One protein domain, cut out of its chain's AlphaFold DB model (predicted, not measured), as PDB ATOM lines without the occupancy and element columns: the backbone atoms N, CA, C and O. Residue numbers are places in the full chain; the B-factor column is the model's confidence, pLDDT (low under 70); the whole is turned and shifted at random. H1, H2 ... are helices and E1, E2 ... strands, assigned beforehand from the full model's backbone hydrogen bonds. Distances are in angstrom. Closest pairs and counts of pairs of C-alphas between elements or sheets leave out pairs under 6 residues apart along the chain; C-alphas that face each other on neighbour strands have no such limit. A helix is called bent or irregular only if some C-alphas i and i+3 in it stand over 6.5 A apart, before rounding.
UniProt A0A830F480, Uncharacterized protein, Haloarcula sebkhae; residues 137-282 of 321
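Overview. This is residues 137 to 282 of the 321 residues of an uncharacterized protein of Haloarcula sebkhae (UniProt A0A830F480). A small three-stranded sheet has helices over one face: H4 and H6 cross each other there, and H2 and H5 pack on this pair. H8 leads off from the end of E3, while the short helices H1 and H7 lie far from the core, H7 followed by a long loop. The printed part has 146 residues with eight named helices and three named strands, in the order H1, H2, H3, H4, E1, H5, H6, H7, E2, E3, H8; the sheet, in the order E1, E3, E2, is antiparallel and the class is mostly helix. The whole is compact and rounded, with a radius of gyration of the C-alphas of 14.6 A and spans of 43 by 38 by 34 A.

Along the chain. The sheet holds E1, residues 192 to 196, 12.8 A long; E3, residues 264 to 268, 13.3 A; and E2, residues 256 to 258. H4, residues 162 to 179, measures 25.9 A and begins at C-alpha 162 (13.881, -29.645, -39.186). H6, residues 215 to 232, measures 25.7 A and is irregular: C-alphas 216 and 219 are 7.5 A apart. H2 is residues 144 to 153, 14.7 A; H5 is residues 197 to 206, 14.4 A; H8 is residues 269 to 280, 16.4 A, ending at C-alpha 280 (-3.709, -13.369, -40.244). H1, residues 137 to 140, H3, residues 156 to 159, and H7, residues 238 to 241, have four residues each.

Arrangement. E1 and E3 are antiparallel at 166 degrees, with N 193 and O 267 2.8 A apart, within hydrogen-bond range. E2 and E3 form a hairpin, with N 258 and O 264 2.8 A apart, also within range. There are two layers, with H4, H6 and H8 on one face of the sheet. H4 is over E1 at a height of 10.4 A; H6 is over E3 and E2 at 9.5 A. H4, with residues 163 to 171, touches H6 about perpendicular at 79 degrees; the closest C-alphas, of Ala 167 and Val 229, are 4.9 A apart. H2 touches H4 about perpendicular at 89 degrees, closest at the C-alphas of Met 149 and Ala 168, 5.3 A. H5 touches H6, closest at the C-alphas of Val 201 and Ala 222, 5.8 A, and only grazes the sheet. H3 is close to H2 but not clearly touching, as is H1; H7 touches no helix. Every O i to N i+4 pair is within range in H2, H5 and H8, against 13 of 14 in H4 and 11 of 14 in H6; H1, H3 and H7 are too short for such a pair.

Size, cuts and confidence. The C-alphas farthest apart, of Gln 137 and Gln 216, are 43.4 A apart. The printed part has no cut; its long links are H4 to E1 and H7 to E2. Mean pLDDT of the printed part is 73.7, and 50 residues are under 70, among them 178 to 188, 235 to 253 and 272 to 282.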
ATOM      1  N   GLN A 137      -6.163 -22.030 -53.411       43.16
ATOM      2  CA  GLN A 137      -5.937 -20.739 -54.080       43.16
ATOM      3  C   GLN A 137      -5.311 -19.695 -53.138       43.16
ATOM      4  O   GLN A 137      -4.413 -18.949 -53.530       43.16
ATOM      5  N   HIS A 138      -5.682 -19.699 -51.854       50.22
ATOM      6  CA  HIS A 138      -5.055 -18.828 -50.853       50.22
ATOM      7  C   HIS A 138      -3.597 -19.204 -50.539       50.22
ATOM      8  O   HIS A 138      -2.800 -18.328 -50.198       50.22
ATOM      9  N   ARG A 139      -3.202 -20.479 -50.694       54.81
ATOM     10  CA  ARG A 139      -1.799 -20.889 -50.517       54.81
ATOM     11  C   ARG A 139      -0.895 -20.310 -51.601       54.81
ATOM     12  O   ARG A 139       0.232 -19.938 -51.281       54.81
ATOM     13  N   GLU A 140      -1.356 -20.196 -52.844       55.88
ATOM     14  CA  GLU A 140      -0.523 -19.727 -53.961       55.88
ATOM     15  C   GLU A 140      -0.014 -18.289 -53.760       55.88
ATOM     16  O   GLU A 140       1.160 -18.022 -54.014       55.88
ATOM     17  N   ASN A 141      -0.823 -17.411 -53.162       58.00
ATOM     18  CA  ASN A 141      -0.449 -16.018 -52.875       58.00
ATOM     19  C   ASN A 141       0.388 -15.823 -51.591       58.00
ATOM     20  O   ASN A 141       0.911 -14.733 -51.354       58.00
ATOM     21  N   MET A 142       0.536 -16.853 -50.751       66.69
ATOM     22  CA  MET A 142       1.342 -16.798 -49.525       66.69
ATOM     23  C   MET A 142       2.838 -17.023 -49.793       66.69
ATOM     24  O   MET A 142       3.204 -17.887 -50.595       66.69
ATOM     25  N   LEU A 143       3.709 -16.320 -49.049       73.50
ATOM     26  CA  LEU A 143       5.156 -16.583 -49.056       73.50
ATOM     27  C   LEU A 143       5.449 -18.031 -48.619       73.50
ATOM     28  O   LEU A 143       4.716 -18.569 -47.781       73.50
ATOM     29  N   PRO A 144       6.560 -18.648 -49.071       79.81
ATOM     30  CA  PRO A 144       6.955 -19.984 -48.624       79.81
ATOM     31  C   PRO A 144       6.962 -20.131 -47.094       79.81
ATOM     32  O   PRO A 144       6.464 -21.125 -46.570       79.81
ATOM     33  N   LEU A 145       7.450 -19.121 -46.368       81.31
ATOM     34  CA  LEU A 145       7.456 -19.095 -44.902       81.31
ATOM     35  C   LEU A 145       6.049 -19.030 -44.278       81.31
ATOM     36  O   LEU A 145       5.817 -19.661 -43.250       81.31
ATOM     37  N   HIS A 146       5.103 -18.312 -44.895       77.50
ATOM     38  CA  HIS A 146       3.706 -18.258 -44.438       77.50
ATOM     39  C   HIS A 146       3.007 -19.608 -44.626       77.50
ATOM     40  O   HIS A 146       2.298 -20.059 -43.733       77.50
ATOM     41  N   ARG A 147       3.275 -20.315 -45.734       78.31
ATOM     42  CA  ARG A 147       2.768 -21.684 -45.938       78.31
ATOM     43  C   ARG A 147       3.270 -22.630 -44.839       78.31
ATOM     44  O   ARG A 147       2.477 -23.363 -44.261       78.31
ATOM     45  N   MET A 148       4.559 -22.552 -44.487       81.19
ATOM     46  CA  MET A 148       5.154 -23.363 -43.409       81.19
ATOM     47  C   MET A 148       4.569 -23.053 -42.021       81.19
ATOM     48  O   MET A 148       4.459 -23.963 -41.203       81.19
ATOM     49  N   MET A 149       4.200 -21.795 -41.757       79.12
ATOM     50  CA  MET A 149       3.486 -21.390 -40.537       79.12
ATOM     51  C   MET A 149       2.116 -22.065 -40.445       79.12
ATOM     52  O   MET A 149       1.839 -22.761 -39.471       79.12
ATOM     53  N   VAL A 150       1.299 -21.928 -41.496       77.62
ATOM     54  CA  VAL A 150      -0.031 -22.553 -41.575       77.62
ATOM     55  C   VAL A 150       0.085 -24.070 -41.422       77.62
ATOM     56  O   VAL A 150      -0.623 -24.662 -40.614       77.62
ATOM     57  N   ASP A 151       1.036 -24.707 -42.109       77.94
ATOM     58  CA  ASP A 151       1.257 -26.148 -41.983       77.94
ATOM     59  C   ASP A 151       1.661 -26.557 -40.549       77.94
ATOM     60  O   ASP A 151       1.248 -27.620 -40.082       77.94
ATOM     61  N   MET A 152       2.424 -25.729 -39.820       78.88
ATOM     62  CA  MET A 152       2.715 -25.955 -38.398       78.88
ATOM     63  C   MET A 152       1.463 -25.866 -37.520       78.88
ATOM     64  O   MET A 152       1.252 -26.756 -36.694       78.88
ATOM     65  N   HIS A 153       0.631 -24.838 -37.698       75.44
ATOM     66  CA  HIS A 153      -0.564 -24.610 -36.877       75.44
ATOM     67  C   HIS A 153      -1.697 -25.600 -37.174       75.44
ATOM     68  O   HIS A 153      -2.341 -26.082 -36.247       75.44
ATOM     69  N   SER A 154      -1.889 -26.002 -38.433       74.44
ATOM     70  CA  SER A 154      -2.898 -26.995 -38.842       74.44
ATOM     71  C   SER A 154      -2.501 -28.457 -38.562       74.44
ATOM     72  O   SER A 154      -3.120 -29.377 -39.095       74.44
ATOM     73  N   GLY A 155      -1.429 -28.716 -37.802       67.31
ATOM     74  CA  GLY A 155      -0.953 -30.073 -37.482       67.31
ATOM     75  C   GLY A 155      -0.279 -30.832 -38.641       67.31
ATOM     76  O   GLY A 155       0.322 -31.886 -38.422       67.31
ATOM     77  N   ALA A 156      -0.289 -30.282 -39.859       71.06
ATOM     78  CA  ALA A 156       0.391 -30.837 -41.033       71.06
ATOM     79  C   ALA A 156       1.929 -30.787 -40.930       71.06
ATOM     80  O   ALA A 156       2.627 -31.446 -41.702       71.06
ATOM     81  N   GLY A 157       2.471 -30.071 -39.938       62.44
ATOM     82  CA  GLY A 157       3.895 -29.830 -39.729       62.44
ATOM     83  C   GLY A 157       4.758 -31.087 -39.605       62.44
ATOM     84  O   GLY A 157       5.979 -30.988 -39.676       62.44
ATOM     85  N   ALA A 158       4.194 -32.291 -39.472       69.19
ATOM     86  CA  ALA A 158       4.936 -33.543 -39.646       69.19
ATOM     87  C   ALA A 158       5.673 -33.633 -41.004       69.19
ATOM     88  O   ALA A 158       6.754 -34.220 -41.053       69.19
ATOM     89  N   SER A 159       5.141 -33.010 -42.064       74.75
ATOM     90  CA  SER A 159       5.745 -32.954 -43.406       74.75
ATOM     91  C   SER A 159       6.972 -32.034 -43.508       74.75
ATOM     92  O   SER A 159       7.807 -32.211 -44.396       74.75
ATOM     93  N   LEU A 160       7.110 -31.062 -42.597       78.69
ATOM     94  CA  LEU A 160       8.165 -30.052 -42.642       78.69
ATOM     95  C   LEU A 160       9.504 -30.587 -42.122       78.69
ATOM     96  O   LEU A 160       9.600 -31.222 -41.065       78.69
ATOM     97  N   SER A 161      10.581 -30.241 -42.825       83.38
ATOM     98  CA  SER A 161      11.947 -30.542 -42.396       83.38
ATOM     99  C   SER A 161      12.343 -29.780 -41.122       83.38
ATOM    100  O   SER A 161      11.780 -28.740 -40.768       83.38
ATOM    101  N   LYS A 162      13.381 -30.268 -40.426       82.50
ATOM    102  CA  LYS A 162      13.881 -29.645 -39.186       82.50
ATOM    103  C   LYS A 162      14.348 -28.192 -39.362       82.50
ATOM    104  O   LYS A 162      14.357 -27.474 -38.370       82.50
ATOM    105  N   SER A 163      14.763 -27.764 -40.557       80.50
ATOM    106  CA  SER A 163      15.116 -26.362 -40.840       80.50
ATOM    107  C   SER A 163      13.875 -25.501 -41.072       80.50
ATOM    108  O   SER A 163      13.793 -24.421 -40.498       80.50
ATOM    109  N   GLN A 164      12.887 -25.998 -41.823       82.81
ATOM    110  CA  GLN A 164      11.612 -25.302 -42.050       82.81
ATOM    111  C   GLN A 164      10.868 -25.044 -40.733       82.81
ATOM    112  O   GLN A 164      10.474 -23.912 -40.483       82.81
ATOM    113  N   LYS A 165      10.788 -26.040 -39.836       83.81
ATOM    114  CA  LYS A 165      10.205 -25.874 -38.487       83.81
ATOM    115  C   LYS A 165      10.886 -24.773 -37.676       83.81
ATOM    116  O   LYS A 165      10.222 -23.921 -37.103       83.81
ATOM    117  N   ARG A 166      12.225 -24.767 -37.661       84.31
ATOM    118  CA  ARG A 166      13.020 -23.734 -36.978       84.31
ATOM    119  C   ARG A 166      12.782 -22.349 -37.570       84.31
ATOM    120  O   ARG A 166      12.711 -21.390 -36.815       84.31
ATOM    121  N   ALA A 167      12.682 -22.241 -38.894       84.56
ATOM    122  CA  ALA A 167      12.449 -20.968 -39.563       84.56
ATOM    123  C   ALA A 167      11.030 -20.434 -39.299       84.56
ATOM    124  O   ALA A 167      10.888 -19.270 -38.938       84.56
ATOM    125  N   ALA A 168      10.003 -21.282 -39.406       85.00
ATOM    126  CA  ALA A 168       8.617 -20.910 -39.131       85.00
ATOM    127  C   ALA A 168       8.415 -20.486 -37.664       85.00
ATOM    128  O   ALA A 168       7.998 -19.358 -37.423       85.00
ATOM    129  N   ALA A 169       8.833 -21.298 -36.684       83.88
ATOM    130  CA  ALA A 169       8.721 -20.945 -35.263       83.88
ATOM    131  C   ALA A 169       9.473 -19.644 -34.901       83.88
ATOM    132  O   ALA A 169       8.984 -18.799 -34.147       83.88
ATOM    133  N   LEU A 170      10.661 -19.437 -35.484       85.25
ATOM    134  CA  LEU A 170      11.439 -18.218 -35.265       85.25
ATOM    135  C   LEU A 170      10.783 -16.985 -35.906       85.25
ATOM    136  O   LEU A 170      10.827 -15.900 -35.323       85.25
ATOM    137  N   TYR A 171      10.132 -17.147 -37.060       84.69
ATOM    138  CA  TYR A 171       9.313 -16.109 -37.682       84.69
ATOM    139  C   TYR A 171       8.060 -15.788 -36.864       84.69
ATOM    140  O   TYR A 171       7.787 -14.612 -36.640       84.69
ATOM    141  N   GLU A 172       7.345 -16.794 -36.357       81.50
ATOM    142  CA  GLU A 172       6.176 -16.609 -35.495       81.50
ATOM    143  C   GLU A 172       6.513 -15.753 -34.275       81.50
ATOM    144  O   GLU A 172       5.898 -14.712 -34.032       81.50
ATOM    145  N   ARG A 173       7.556 -16.139 -33.532       81.31
ATOM    146  CA  ARG A 173       8.020 -15.367 -32.377       81.31
ATOM    147  C   ARG A 173       8.530 -13.984 -32.771       81.31
ATOM    148  O   ARG A 173       8.350 -13.060 -31.984       81.31
ATOM    149  N   PHE A 174       9.114 -13.800 -33.956       80.50
ATOM    150  CA  PHE A 174       9.514 -12.478 -34.455       80.50
ATOM    151  C   PHE A 174       8.307 -11.583 -34.777       80.50
ATOM    152  O   PHE A 174       8.293 -10.418 -34.385       80.50
ATOM    153  N   VAL A 175       7.263 -12.133 -35.404       76.50
ATOM    154  CA  VAL A 175       5.980 -11.454 -35.648       76.50
ATOM    155  C   VAL A 175       5.283 -11.106 -34.338       76.50
ATOM    156  O   VAL A 175       4.893  -9.958 -34.143       76.50
ATOM    157  N   ASN A 176       5.192 -12.041 -33.396       74.81
ATOM    158  CA  ASN A 176       4.531 -11.807 -32.112       74.81
ATOM    159  C   ASN A 176       5.315 -10.805 -31.237       74.81
ATOM    160  O   ASN A 176       4.711  -9.914 -30.638       74.81
ATOM    161  N   LYS A 177       6.660 -10.848 -31.245       70.12
ATOM    162  CA  LYS A 177       7.525  -9.825 -30.617       70.12
ATOM    163  C   LYS A 177       7.418  -8.444 -31.298       70.12
ATOM    164  O   LYS A 177       7.653  -7.438 -30.628       70.12
ATOM    165  N   ALA A 178       7.038  -8.380 -32.579       66.00
ATOM    166  CA  ALA A 178       6.741  -7.136 -33.296       66.00
ATOM    167  C   ALA A 178       5.317  -6.604 -33.023       66.00
ATOM    168  O   ALA A 178       5.144  -5.396 -32.880       66.00
ATOM    169  N   LYS A 179       4.309  -7.486 -32.898       65.19
ATOM    170  CA  LYS A 179       2.927  -7.130 -32.515       65.19
ATOM    171  C   LYS A 179       2.858  -6.536 -31.097       65.19
ATOM    172  O   LYS A 179       2.090  -5.610 -30.868       65.19
ATOM    173  N   GLY A 180       3.674  -7.031 -30.161       59.75
ATOM    174  CA  GLY A 180       3.689  -6.593 -28.755       59.75
ATOM    175  C   GLY A 180       4.578  -5.385 -28.410       59.75
ATOM    176  O   GLY A 180       4.922  -5.254 -27.242       59.75
ATOM    177  N   GLU A 181       5.011  -4.586 -29.399       55.16
ATOM    178  CA  GLU A 181       5.917  -3.412 -29.311       55.16
ATOM    179  C   GLU A 181       6.608  -3.150 -27.947       55.16
ATOM    180  O   GLU A 181       6.242  -2.245 -27.198       55.16
ATOM    181  N   THR A 182       7.695  -3.877 -27.658       53.03
ATOM    182  CA  THR A 182       8.639  -3.507 -26.589       53.03
ATOM    183  C   THR A 182       9.913  -2.889 -27.171       53.03
ATOM    184  O   THR A 182      10.420  -3.316 -28.211       53.03
ATOM    185  N   ASN A 183      10.479  -1.894 -26.472       52.38
ATOM    186  CA  ASN A 183      11.648  -1.115 -26.922       52.38
ATOM    187  C   ASN A 183      12.912  -1.951 -27.221       52.38
ATOM    188  O   ASN A 183      13.845  -1.446 -27.835       52.38
ATOM    189  N   GLN A 184      12.961  -3.217 -26.798       57.78
ATOM    190  CA  GLN A 184      14.085  -4.131 -27.035       57.78
ATOM    191  C   GLN A 184      14.068  -4.784 -28.430       57.78
ATOM    192  O   GLN A 184      15.073  -5.359 -28.841       57.78
ATOM    193  N   ASN A 185      12.945  -4.703 -29.155       65.06
ATOM    194  CA  ASN A 185      12.744  -5.369 -30.449       65.06
ATOM    195  C   ASN A 185      12.776  -4.395 -31.639       65.06
ATOM    196  O   ASN A 185      12.405  -4.771 -32.750       65.06
ATOM    197  N   VAL A 186      13.176  -3.138 -31.423       65.81
ATOM    198  CA  VAL A 186      13.209  -2.081 -32.445       65.81
ATOM    199  C   VAL A 186      14.645  -1.578 -32.600       65.81
ATOM    200  O   VAL A 186      15.384  -1.470 -31.623       65.81
ATOM    201  N   THR A 187      15.071  -1.286 -33.829       68.06
ATOM    202  CA  THR A 187      16.376  -0.661 -34.091       68.06
ATOM    203  C   THR A 187      16.469   0.743 -33.471       68.06
ATOM    204  O   THR A 187      15.440   1.390 -33.277       68.06
ATOM    205  N   PRO A 188      17.682   1.274 -33.192       68.81
ATOM    206  CA  PRO A 188      17.848   2.591 -32.554       68.81
ATOM    207  C   PRO A 188      17.246   3.778 -33.325       68.81
ATOM    208  O   PRO A 188      17.030   4.835 -32.745       68.81
ATOM    209  N   ASP A 189      16.980   3.608 -34.623       71.56
ATOM    210  CA  ASP A 189      16.293   4.574 -35.491       71.56
ATOM    211  C   ASP A 189      14.751   4.541 -35.357       71.56
ATOM    212  O   ASP A 189      14.066   5.375 -35.945       71.56
ATOM    213  N   GLY A 190      14.186   3.580 -34.618       71.69
ATOM    214  CA  GLY A 190      12.744   3.383 -34.446       71.69
ATOM    215  C   GLY A 190      12.016   2.744 -35.642       71.69
ATOM    216  O   GLY A 190      10.828   2.430 -35.535       71.69
ATOM    217  N   GLN A 191      12.693   2.536 -36.779       78.50
ATOM    218  CA  GLN A 191      12.048   2.258 -38.074       78.50
ATOM    219  C   GLN A 191      11.898   0.769 -38.415       78.50
ATOM    220  O   GLN A 191      11.089   0.410 -39.281       78.50
ATOM    221  N   LYS A 192      12.674  -0.112 -37.772       83.06
ATOM    222  CA  LYS A 192      12.723  -1.545 -38.098       83.06
ATOM    223  C   LYS A 192      12.551  -2.385 -36.842       83.06
ATOM    224  O   LYS A 192      13.061  -2.035 -35.782       83.06
ATOM    225  N   PHE A 193      11.863  -3.513 -36.968       83.31
ATOM    226  CA  PHE A 193      11.927  -4.559 -35.955       83.31
ATOM    227  C   PHE A 193      13.228  -5.341 -36.125       83.31
ATOM    228  O   PHE A 193      13.659  -5.584 -37.257       83.31
ATOM    229  N   ALA A 194      13.847  -5.728 -35.012       86.06
ATOM    230  CA  ALA A 194      15.096  -6.472 -34.979       86.06
ATOM    231  C   ALA A 194      15.045  -7.633 -33.982       86.06
ATOM    232  O   ALA A 194      14.480  -7.510 -32.899       86.06
ATOM    233  N   MET A 195      15.673  -8.749 -34.351       86.81
ATOM    234  CA  MET A 195      15.935  -9.886 -33.463       86.81
ATOM    235  C   MET A 195      17.417 -10.246 -33.549       86.81
ATOM    236  O   MET A 195      17.949 -10.436 -34.644       86.81
ATOM    237  N   ASN A 196      18.092 -10.336 -32.406       89.00
ATOM    238  CA  ASN A 196      19.502 -10.715 -32.324       89.00
ATOM    239  C   ASN A 196      19.683 -12.246 -32.200       89.00
ATOM    240  O   ASN A 196      18.726 -13.005 -32.060       89.00
ATOM    241  N   THR A 197      20.931 -12.720 -32.269       87.25
ATOM    242  CA  THR A 197      21.230 -14.166 -32.209       87.25
ATOM    243  C   THR A 197      20.846 -14.811 -30.874       87.25
ATOM    244  O   THR A 197      20.545 -15.996 -30.856       87.25
ATOM    245  N   GLU A 198      20.859 -14.066 -29.771       85.75
ATOM    246  CA  GLU A 198      20.565 -14.578 -28.424       85.75
ATOM    247  C   GLU A 198      19.056 -14.793 -28.253       85.75
ATOM    248  O   GLU A 198      18.633 -15.892 -27.911       85.75
ATOM    249  N   GLN A 199      18.245 -13.806 -28.645       86.00
ATOM    250  CA  GLN A 199      16.781 -13.901 -28.729       86.00
ATOM    251  C   GLN A 199      16.315 -15.011 -29.686       86.00
ATOM    252  O   GLN A 199      15.255 -15.598 -29.491       86.00
ATOM    253  N   ALA A 200      17.093 -15.300 -30.733       85.12
ATOM    254  CA  ALA A 200      16.844 -16.427 -31.629       85.12
ATOM    255  C   ALA A 200      17.231 -17.784 -31.024       85.12
ATOM    256  O   ALA A 200      16.626 -18.789 -31.385       85.12
ATOM    257  N   VAL A 201      18.235 -17.843 -30.142       86.94
ATOM    258  CA  VAL A 201      18.547 -19.072 -29.396       86.94
ATOM    259  C   VAL A 201      17.440 -19.347 -28.385       86.94
ATOM    260  O   VAL A 201      16.884 -20.432 -28.453       86.94
ATOM    261  N   GLU A 202      17.052 -18.357 -27.573       87.12
ATOM    262  CA  GLU A 202      15.922 -18.419 -26.624       87.12
ATOM    263  C   GLU A 202      14.672 -19.045 -27.274       87.12
ATOM    264  O   GLU A 202      14.181 -20.077 -26.832       87.12
ATOM    265  N   VAL A 203      14.230 -18.497 -28.412       85.00
ATOM    266  CA  VAL A 203      13.074 -19.016 -29.165       85.00
ATOM    267  C   VAL A 203      13.253 -20.469 -29.628       85.00
ATOM    268  O   VAL A 203      12.295 -21.234 -29.652       85.00
ATOM    269  N   LEU A 204      14.461 -20.874 -30.022       85.56
ATOM    270  CA  LEU A 204      14.719 -22.242 -30.481       85.56
ATOM    271  C   LEU A 204      14.956 -23.233 -29.323       85.56
ATOM    272  O   LEU A 204      14.906 -24.441 -29.561       85.56
ATOM    273  N   GLU A 205      15.230 -22.744 -28.110       86.38
ATOM    274  CA  GLU A 205      15.257 -23.526 -26.867       86.38
ATOM    275  C   GLU A 205      13.831 -23.754 -26.344       86.38
ATOM    276  O   GLU A 205      13.471 -24.909 -26.121       86.38
ATOM    277  N   ASP A 206      13.015 -22.695 -26.248       84.38
ATOM    278  CA  ASP A 206      11.599 -22.734 -25.829       84.38
ATOM    279  C   ASP A 206      10.791 -23.794 -26.602       84.38
ATOM    280  O   ASP A 206      10.054 -24.586 -26.020       84.38
ATOM    281  N   GLU A 207      10.960 -23.828 -27.926       80.88
ATOM    282  CA  GLU A 207      10.235 -24.720 -28.842       80.88
ATOM    283  C   GLU A 207      10.834 -26.147 -28.909       80.88
ATOM    284  O   GLU A 207      10.438 -26.963 -29.744       80.88
ATOM    285  N   GLY A 208      11.864 -26.460 -28.108       83.19
ATOM    286  CA  GLY A 208      12.592 -27.742 -28.156       83.19
ATOM    287  C   GLY A 208      13.364 -27.982 -29.465       83.19
ATOM    288  O   GLY A 208      13.901 -29.063 -29.724       83.19
ATOM    289  N   LEU A 209      13.458 -26.975 -30.336       84.44
ATOM    290  CA  LEU A 209      14.009 -27.124 -31.680       84.44
ATOM    291  C   LEU A 209      15.543 -27.190 -31.707       84.44
ATOM    292  O   LEU A 209      16.116 -27.461 -32.764       84.44
ATOM    293  N   LEU A 210      16.231 -27.007 -30.578       84.38
ATOM    294  CA  LEU A 210      17.672 -27.250 -30.433       84.38
ATOM    295  C   LEU A 210      18.039 -28.670 -29.975       84.38
ATOM    296  O   LEU A 210      19.230 -28.974 -29.891       84.38
ATOM    297  N   ASP A 211      17.067 -29.572 -29.815       82.50
ATOM    298  CA  ASP A 211      17.310 -30.972 -29.460       82.50
ATOM    299  C   ASP A 211      18.368 -31.657 -30.347       82.50
ATOM    300  O   ASP A 211      18.317 -31.654 -31.586       82.50
ATOM    301  N   GLY A 212      19.366 -32.250 -29.684       79.75
ATOM    302  CA  GLY A 212      20.525 -32.898 -30.307       79.75
ATOM    303  C   GLY A 212      21.634 -31.948 -30.788       79.75
ATOM    304  O   GLY A 212      22.665 -32.416 -31.277       79.75
ATOM    305  N   VAL A 213      21.476 -30.628 -30.648       83.75
ATOM    306  CA  VAL A 213      22.541 -29.644 -30.893       83.75
ATOM    307  C   VAL A 213      23.349 -29.447 -29.602       83.75
ATOM    308  O   VAL A 213      22.812 -29.464 -28.504       83.75
ATOM    309  N   LYS A 214      24.670 -29.258 -29.708       86.44
ATOM    310  CA  LYS A 214      25.509 -28.912 -28.543       86.44
ATOM    311  C   LYS A 214      25.356 -27.417 -28.206       86.44
ATOM    312  O   LYS A 214      25.411 -26.632 -29.153       86.44
ATOM    313  N   PRO A 215      25.323 -26.995 -26.925       84.94
ATOM    314  CA  PRO A 215      25.203 -25.578 -26.543       84.94
ATOM    315  C   PRO A 215      26.225 -24.645 -27.213       84.94
ATOM    316  O   PRO A 215      25.883 -23.584 -27.728       84.94
ATOM    317  N   GLN A 216      27.475 -25.099 -27.351       85.06
ATOM    318  CA  GLN A 216      28.555 -24.392 -28.066       85.06
ATOM    319  C   GLN A 216      28.261 -24.102 -29.556       85.06
ATOM    320  O   GLN A 216      28.970 -23.324 -30.196       85.06
ATOM    321  N   SER A 217      27.239 -24.742 -30.127       86.12
ATOM    322  CA  SER A 217      26.798 -24.585 -31.511       86.12
ATOM    323  C   SER A 217      25.474 -23.825 -31.644       86.12
ATOM    324  O   SER A 217      25.080 -23.561 -32.776       86.12
ATOM    325  N   TYR A 218      24.796 -23.442 -30.554       86.69
ATOM    326  CA  TYR A 218      23.482 -22.784 -30.612       86.69
ATOM    327  C   TYR A 218      23.519 -21.485 -31.424       86.69
ATOM    328  O   TYR A 218      22.788 -21.372 -32.402       86.69
ATOM    329  N   SER A 219      24.461 -20.579 -31.141       84.50
ATOM    330  CA  SER A 219      24.655 -19.339 -31.917       84.50
ATOM    331  C   SER A 219      24.878 -19.594 -33.423       84.50
ATOM    332  O   SER A 219      24.272 -18.935 -34.270       84.50
ATOM    333  N   LYS A 220      25.675 -20.615 -33.783       85.88
ATOM    334  CA  LYS A 220      25.905 -21.013 -35.189       85.88
ATOM    335  C   LYS A 220      24.659 -21.609 -35.846       85.88
ATOM    336  O   LYS A 220      24.493 -21.477 -37.057       85.88
ATOM    337  N   THR A 221      23.820 -22.291 -35.073       85.69
ATOM    338  CA  THR A 221      22.557 -22.873 -35.533       85.69
ATOM    339  C   THR A 221      21.502 -21.786 -35.711       85.69
ATOM    340  O   THR A 221      20.920 -21.712 -36.788       85.69
ATOM    341  N   ALA A 222      21.332 -20.883 -34.743       84.62
ATOM    342  CA  ALA A 222      20.473 -19.706 -34.859       84.62
ATOM    343  C   ALA A 222      20.857 -18.857 -36.083       84.62
ATOM    344  O   ALA A 222      20.008 -18.588 -36.924       84.62
ATOM    345  N   GLY A 223      22.147 -18.562 -36.295       83.38
ATOM    346  CA  GLY A 223      22.618 -17.857 -37.499       83.38
ATOM    347  C   GLY A 223      22.441 -18.617 -38.830       83.38
ATOM    348  O   GLY A 223      22.556 -18.021 -39.901       83.38
ATOM    349  N   ARG A 224      22.163 -19.930 -38.815       84.88
ATOM    350  CA  ARG A 224      21.695 -20.673 -40.004       84.88
ATOM    351  C   ARG A 224      20.183 -20.534 -40.168       84.88
ATOM    352  O   ARG A 224      19.745 -20.150 -41.242       84.88
ATOM    353  N   VAL A 225      19.421 -20.748 -39.097       86.19
ATOM    354  CA  VAL A 225      17.954 -20.624 -39.095       86.19
ATOM    355  C   VAL A 225      17.512 -19.220 -39.511       86.19
ATOM    356  O   VAL A 225      16.628 -19.092 -40.343       86.19
ATOM    357  N   MET A 226      18.167 -18.170 -39.014       86.25
ATOM    358  CA  MET A 226      17.906 -16.789 -39.429       86.25
ATOM    359  C   MET A 226      18.091 -16.585 -40.948       86.25
ATOM    360  O   MET A 226      17.308 -15.888 -41.585       86.25
ATOM    361  N   ARG A 227      19.089 -17.229 -41.567       83.94
ATOM    362  CA  ARG A 227      19.264 -17.178 -43.030       83.94
ATOM    363  C   ARG A 227      18.200 -17.968 -43.773       83.94
ATOM    364  O   ARG A 227      17.772 -17.541 -44.839       83.94
ATOM    365  N   ASP A 228      17.762 -19.089 -43.210       83.19
ATOM    366  CA  ASP A 228      16.651 -19.865 -43.757       83.19
ATOM    367  C   ASP A 228      15.321 -19.087 -43.650       83.19
ATOM    368  O   ASP A 228      14.554 -19.095 -44.608       83.19
ATOM    369  N   VAL A 229      15.096 -18.299 -42.585       85.12
ATOM    370  CA  VAL A 229      13.979 -17.332 -42.512       85.12
ATOM    371  C   VAL A 229      14.035 -16.346 -43.671       85.12
ATOM    372  O   VAL A 229      13.054 -16.241 -44.400       85.12
ATOM    373  N   GLN A 230      15.171 -15.670 -43.897       84.62
ATOM    374  CA  GLN A 230      15.286 -14.753 -45.035       84.62
ATOM    375  C   GLN A 230      14.964 -15.458 -46.358       84.62
ATOM    376  O   GLN A 230      14.123 -14.962 -47.106       84.62
ATOM    377  N   ARG A 231      15.579 -16.621 -46.622       81.69
ATOM    378  CA  ARG A 231      15.362 -17.423 -47.843       81.69
ATOM    379  C   ARG A 231      13.887 -17.701 -48.102       81.69
ATOM    380  O   ARG A 231      13.417 -17.492 -49.210       81.69
ATOM    381  N   PHE A 232      13.148 -18.123 -47.080       81.19
ATOM    382  CA  PHE A 232      11.724 -18.437 -47.216       81.19
ATOM    383  C   PHE A 232      10.813 -17.192 -47.253       81.19
ATOM    384  O   PHE A 232       9.611 -17.334 -47.476       81.19
ATOM    385  N   THR A 233      11.362 -15.982 -47.065       77.00
ATOM    386  CA  THR A 233      10.662 -14.711 -47.333       77.00
ATOM    387  C   THR A 233      10.935 -14.098 -48.707       77.00
ATOM    388  O   THR A 233      10.425 -13.013 -48.992       77.00
ATOM    389  N   ILE A 234      11.740 -14.746 -49.551       73.75
ATOM    390  CA  ILE A 234      11.925 -14.318 -50.940       73.75
ATOM    391  C   ILE A 234      10.715 -14.821 -51.740       73.75
ATOM    392  O   ILE A 234      10.339 -15.988 -51.632       73.75
ATOM    393  N   VAL A 235      10.070 -13.934 -52.500       62.66
ATOM    394  CA  VAL A 235       8.998 -14.315 -53.435       62.66
ATOM    395  C   VAL A 235       9.637 -15.068 -54.601       62.66
ATOM    396  O   VAL A 235      10.608 -14.573 -55.176       62.66
ATOM    397  N   ASP A 236       9.093 -16.229 -54.970       54.97
ATOM    398  CA  ASP A 236       9.560 -16.993 -56.131       54.97
ATOM    399  C   ASP A 236       9.396 -16.167 -57.420       54.97
ATOM    400  O   ASP A 236       8.303 -16.003 -57.962       54.97
ATOM    401  N   GLY A 237      10.512 -15.625 -57.906       52.78
ATOM    402  CA  GLY A 237      10.596 -14.783 -59.093       52.78
ATOM    403  C   GLY A 237      12.045 -14.626 -59.556       52.78
ATOM    404  O   GLY A 237      12.986 -14.896 -58.807       52.78
ATOM    405  N   ASP A 238      12.239 -14.181 -60.800       46.47
ATOM    406  CA  ASP A 238      13.552 -14.166 -61.472       46.47
ATOM    407  C   ASP A 238      14.668 -13.407 -60.725       46.47
ATOM    408  O   ASP A 238      15.844 -13.724 -60.913       46.47
ATOM    409  N   ALA A 239      14.318 -12.483 -59.821       51.25
ATOM    410  CA  ALA A 239      15.248 -11.778 -58.933       51.25
ATOM    411  C   ALA A 239      16.084 -12.711 -58.028       51.25
ATOM    412  O   ALA A 239      17.144 -12.322 -57.537       51.25
ATOM    413  N   HIS A 240      15.659 -13.964 -57.822       52.81
ATOM    414  CA  HIS A 240      16.410 -14.914 -57.002       52.81
ATOM    415  C   HIS A 240      17.725 -15.387 -57.666       52.81
ATOM    416  O   HIS A 240      18.614 -15.881 -56.964       52.81
ATOM    417  N   LYS A 241      17.892 -15.199 -58.987       53.81
ATOM    418  CA  LYS A 241      19.116 -15.557 -59.738       53.81
ATOM    419  C   LYS A 241      20.366 -14.828 -59.235       53.81
ATOM    420  O   LYS A 241      21.440 -15.423 -59.226       53.81
ATOM    421  N   ASP A 242      20.214 -13.593 -58.757       53.03
ATOM    422  CA  ASP A 242      21.337 -12.763 -58.310       53.03
ATOM    423  C   ASP A 242      21.696 -12.987 -56.827       53.03
ATOM    424  O   ASP A 242      22.827 -12.733 -56.407       53.03
ATOM    425  N   CYS A 243      20.790 -13.560 -56.022       60.25
ATOM    426  CA  CYS A 243      21.049 -13.914 -54.618       60.25
ATOM    427  C   CYS A 243      21.723 -15.287 -54.448       60.25
ATOM    428  O   CYS A 243      21.313 -16.102 -53.619       60.25
ATOM    429  N   VAL A 244      22.805 -15.519 -55.203       58.62
ATOM    430  CA  VAL A 244      23.673 -16.708 -55.085       58.62
ATOM    431  C   VAL A 244      24.250 -16.833 -53.665       58.62
ATOM    432  O   VAL A 244      24.251 -17.914 -53.080       58.62
ATOM    433  N   ASP A 245      24.666 -15.705 -53.079       65.81
ATOM    434  CA  ASP A 245      25.088 -15.595 -51.682       65.81
ATOM    435  C   ASP A 245      24.011 -14.872 -50.859       65.81
ATOM    436  O   ASP A 245      23.977 -13.642 -50.811       65.81
ATOM    437  N   ILE A 246      23.171 -15.618 -50.132       65.12
ATOM    438  CA  ILE A 246      22.199 -15.021 -49.191       65.12
ATOM    439  C   ILE A 246      22.894 -14.146 -48.129       65.12
ATOM    440  O   ILE A 246      22.338 -13.139 -47.711       65.12
ATOM    441  N   ASP A 247      24.148 -14.444 -47.776       62.69
ATOM    442  CA  ASP A 247      24.958 -13.635 -46.848       62.69
ATOM    443  C   ASP A 247      25.269 -12.213 -47.378       62.69
ATOM    444  O   ASP A 247      25.697 -11.357 -46.603       62.69
ATOM    445  N   LYS A 248      25.067 -11.961 -48.682       63.06
ATOM    446  CA  LYS A 248      25.222 -10.658 -49.364       63.06
ATOM    447  C   LYS A 248      23.897 -10.094 -49.897       63.06
ATOM    448  O   LYS A 248      23.862  -8.960 -50.360       63.06
ATOM    449  N   CYS A 249      22.827 -10.882 -49.862       65.94
ATOM    450  CA  CYS A 249      21.501 -10.522 -50.347       65.94
ATOM    451  C   CYS A 249      20.832  -9.603 -49.309       65.94
ATOM    452  O   CYS A 249      20.158 -10.082 -48.405       65.94
ATOM    453  N   SER A 250      21.061  -8.290 -49.366       62.00
ATOM    454  CA  SER A 250      20.562  -7.348 -48.347       62.00
ATOM    455  C   SER A 250      19.115  -6.890 -48.541       62.00
ATOM    456  O   SER A 250      18.528  -6.392 -47.579       62.00
ATOM    457  N   ASP A 251      18.563  -7.044 -49.750       64.12
ATOM    458  CA  ASP A 251      17.401  -6.261 -50.200       64.12
ATOM    459  C   ASP A 251      16.269  -7.086 -50.847       64.12
ATOM    460  O   ASP A 251      15.208  -6.538 -51.133       64.12
ATOM    461  N   HIS A 252      16.451  -8.398 -51.057       65.56
ATOM    462  CA  HIS A 252      15.488  -9.245 -51.789       65.56
ATOM    463  C   HIS A 252      14.637 -10.183 -50.910       65.56
ATOM    464  O   HIS A 252      13.977 -11.073 -51.437       65.56
ATOM    465  N   GLY A 253      14.623 -10.004 -49.583       64.56
ATOM    466  CA  GLY A 253      13.698 -10.697 -48.676       64.56
ATOM    467  C   GLY A 253      12.789  -9.720 -47.932       64.56
ATOM    468  O   GLY A 253      13.163  -8.571 -47.696       64.56
ATOM    469  N   LEU A 254      11.605 -10.177 -47.502       75.75
ATOM    470  CA  LEU A 254      10.786  -9.411 -46.550       75.75
ATOM    471  C   LEU A 254      11.566  -9.160 -45.248       75.75
ATOM    472  O   LEU A 254      11.518  -8.063 -44.692       75.75
ATOM    473  N   ILE A 255      12.273 -10.188 -44.767       81.62
ATOM    474  CA  ILE A 255      13.145 -10.119 -43.594       81.62
ATOM    475  C   ILE A 255      14.582 -10.300 -44.060       81.62
ATOM    476  O   ILE A 255      14.923 -11.314 -44.663       81.62
ATOM    477  N   ASN A 256      15.440  -9.351 -43.702       82.56
ATOM    478  CA  ASN A 256      16.840  -9.353 -44.104       82.56
ATOM    479  C   ASN A 256      17.738  -9.774 -42.937       82.56
ATOM    480  O   ASN A 256      17.728  -9.149 -41.867       82.56
ATOM    481  N   PHE A 257      18.523 -10.829 -43.155       83.69
ATOM    482  CA  PHE A 257      19.587 -11.262 -42.260       83.69
ATOM    483  C   PHE A 257      20.828 -10.400 -42.469       83.69
ATOM    484  O   PHE A 257      21.295 -10.191 -43.587       83.69
ATOM    485  N   ARG A 258      21.406  -9.932 -41.367       82.62
ATOM    486  CA  ARG A 258      22.661  -9.187 -41.354       82.62
ATOM    487  C   ARG A 258      23.735 -10.031 -40.665       82.62
ATOM    488  O   ARG A 258      23.628 -10.276 -39.455       82.62
ATOM    489  N   PRO A 259      24.771 -10.492 -41.393       79.62
ATOM    490  CA  PRO A 259      25.891 -11.186 -40.779       79.62
ATOM    491  C   PRO A 259      26.667 -10.236 -39.855       79.62
ATOM    492  O   PRO A 259      26.978  -9.109 -40.226       79.62
ATOM    493  N   GLY A 260      26.987 -10.690 -38.643       76.06
ATOM    494  CA  GLY A 260      27.636  -9.859 -37.631       76.06
ATOM    495  C   GLY A 260      27.958 -10.636 -36.358       76.06
ATOM    496  O   GLY A 260      27.786 -11.854 -36.294       76.06
ATOM    497  N   LYS A 261      28.424  -9.923 -35.330       76.94
ATOM    498  CA  LYS A 261      28.565 -10.429 -33.959       76.94
ATOM    499  C   LYS A 261      27.876  -9.440 -33.005       76.94
ATOM    500  O   LYS A 261      28.525  -8.464 -32.631       76.94
ATOM    501  N   PRO A 262      26.599  -9.652 -32.631       77.56
ATOM    502  CA  PRO A 262      25.717 -10.759 -33.027       77.56
ATOM    503  C   PRO A 262      25.212 -10.655 -34.480       77.56
ATOM    504  O   PRO A 262      25.254  -9.590 -35.094       77.56
ATOM    505  N   HIS A 263      24.699 -11.761 -35.025       84.00
ATOM    506  CA  HIS A 263      23.847 -11.724 -36.217       84.00
ATOM    507  C   HIS A 263      22.486 -11.120 -35.860       84.00
ATOM    508  O   HIS A 263      21.997 -11.325 -34.742       84.00
ATOM    509  N   THR A 264      21.858 -10.425 -36.809       85.19
ATOM    510  CA  THR A 264      20.525  -9.832 -36.617       85.19
ATOM    511  C   THR A 264      19.593 -10.142 -37.784       85.19
ATOM    512  O   THR A 264      20.015 -10.146 -38.939       85.19
ATOM    513  N   LEU A 265      18.320 -10.395 -37.485       85.00
ATOM    514  CA  LEU A 265      17.220 -10.292 -38.442       85.00
ATOM    515  C   LEU A 265      16.612  -8.902 -38.341       85.00
ATOM    516  O   LEU A 265      16.463  -8.389 -37.233       85.00
ATOM    517  N   THR A 266      16.246  -8.311 -39.476       84.62
ATOM    518  CA  THR A 266      15.608  -6.990 -39.526       84.62
ATOM    519  C   THR A 266      14.473  -6.937 -40.545       84.62
ATOM    520  O   THR A 266      14.582  -7.517 -41.624       84.62
ATOM    521  N   VAL A 267      13.403  -6.207 -40.225       84.62
ATOM    522  CA  VAL A 267      12.288  -5.906 -41.144       84.62
ATOM    523  C   VAL A 267      11.768  -4.492 -40.903       84.62
ATOM    524  O   VAL A 267      11.673  -4.048 -39.760       84.62
ATOM    525  N   ALA A 268      11.434  -3.762 -41.966       80.69
ATOM    526  CA  ALA A 268      10.819  -2.441 -41.842       80.69
ATOM    527  C   ALA A 268       9.412  -2.547 -41.231       80.69
ATOM    528  O   ALA A 268       8.641  -3.431 -41.613       80.69
ATOM    529  N   LYS A 269       9.044  -1.631 -40.320       77.12
ATOM    530  CA  LYS A 269       7.724  -1.658 -39.654       77.12
ATOM    531  C   LYS A 269       6.549  -1.679 -40.645       77.12
ATOM    532  O   LYS A 269       5.564  -2.367 -40.402       77.12
ATOM    533  N   GLN A 270       6.668  -0.964 -41.768       70.69
ATOM    534  CA  GLN A 270       5.664  -0.931 -42.842       70.69
ATOM    535  C   GLN A 270       5.487  -2.313 -43.499       70.69
ATOM    536  O   GLN A 270       4.379  -2.842 -43.535       70.69
ATOM    537  N   ASN A 271       6.591  -2.941 -43.921       71.12
ATOM    538  CA  ASN A 271       6.589  -4.261 -44.562       71.12
ATOM    539  C   ASN A 271       6.061  -5.353 -43.619       71.12
ATOM    540  O   ASN A 271       5.335  -6.248 -44.047       71.12
ATOM    541  N   MET A 272       6.385  -5.262 -42.323       69.69
ATOM    542  CA  MET A 272       5.890  -6.204 -41.316       69.69
ATOM    543  C   MET A 272       4.365  -6.131 -41.172       69.69
ATOM    544  O   MET A 272       3.713  -7.169 -41.167       69.69
ATOM    545  N   LYS A 273       3.781  -4.923 -41.128       61.72
ATOM    546  CA  LYS A 273       2.318  -4.742 -41.056       61.72
ATOM    547  C   LYS A 273       1.599  -5.334 -42.277       61.72
ATOM    548  O   LYS A 273       0.590  -6.010 -42.101       61.72
ATOM    549  N   ALA A 274       2.144  -5.148 -43.481       58.41
ATOM    550  CA  ALA A 274       1.595  -5.743 -44.703       58.41
ATOM    551  C   ALA A 274       1.689  -7.284 -44.704       58.41
ATOM    552  O   ALA A 274       0.713  -7.966 -44.998       58.41
ATOM    553  N   SER A 275       2.839  -7.841 -44.308       61.03
ATOM    554  CA  SER A 275       3.041  -9.296 -44.210       61.03
ATOM    555  C   SER A 275       2.106  -9.963 -43.201       61.03
ATOM    556  O   SER A 275       1.561 -11.030 -43.467       61.03
ATOM    557  N   VAL A 276       1.906  -9.325 -42.046       58.97
ATOM    558  CA  VAL A 276       1.015  -9.814 -40.991       58.97
ATOM    559  C   VAL A 276      -0.438  -9.848 -41.462       58.97
ATOM    560  O   VAL A 276      -1.118 -10.839 -41.225       58.97
ATOM    561  N   HIS A 277      -0.903  -8.834 -42.195       51.12
ATOM    562  CA  HIS A 277      -2.269  -8.822 -42.726       51.12
ATOM    563  C   HIS A 277      -2.531  -9.979 -43.710       51.12
ATOM    564  O   HIS A 277      -3.586 -10.607 -43.657       51.12
ATOM    565  N   ASN A 278      -1.538 -10.328 -44.533       50.12
ATOM    566  CA  ASN A 278      -1.601 -11.470 -45.453       50.12
ATOM    567  C   ASN A 278      -1.462 -12.842 -44.758       50.12
ATOM    568  O   ASN A 278      -1.757 -13.862 -45.375       50.12
ATOM    569  N   ALA A 279      -0.993 -12.883 -43.505       51.12
ATOM    570  CA  ALA A 279      -0.823 -14.112 -42.723       51.12
ATOM    571  C   ALA A 279      -1.960 -14.353 -41.710       51.12
ATOM    572  O   ALA A 279      -2.279 -15.503 -41.430       51.12
ATOM    573  N   ASP A 280      -2.583 -13.290 -41.188       47.91
ATOM    574  CA  ASP A 280      -3.709 -13.369 -40.244       47.91
ATOM    575  C   ASP A 280      -5.075 -13.539 -40.960       47.91
ATOM    576  O   ASP A 280      -6.039 -13.997 -40.349       47.91
ATOM    577  N   THR A 281      -5.184 -13.194 -42.251       44.03
ATOM    578  CA  THR A 281      -6.431 -13.304 -43.042       44.03
ATOM    579  C   THR A 281      -7.004 -14.723 -43.218       44.03
ATOM    580  O   THR A 281      -8.228 -14.830 -43.184       44.03
ATOM    581  N   PRO A 282      -6.221 -15.814 -43.372       45.53
ATOM    582  CA  PRO A 282      -6.782 -17.171 -43.428       45.53
ATOM    583  C   PRO A 282      -7.162 -17.756 -42.052       45.53
ATOM    584  O   PRO A 282      -7.894 -18.740 -41.987       45.53
TER     585      PRO A 282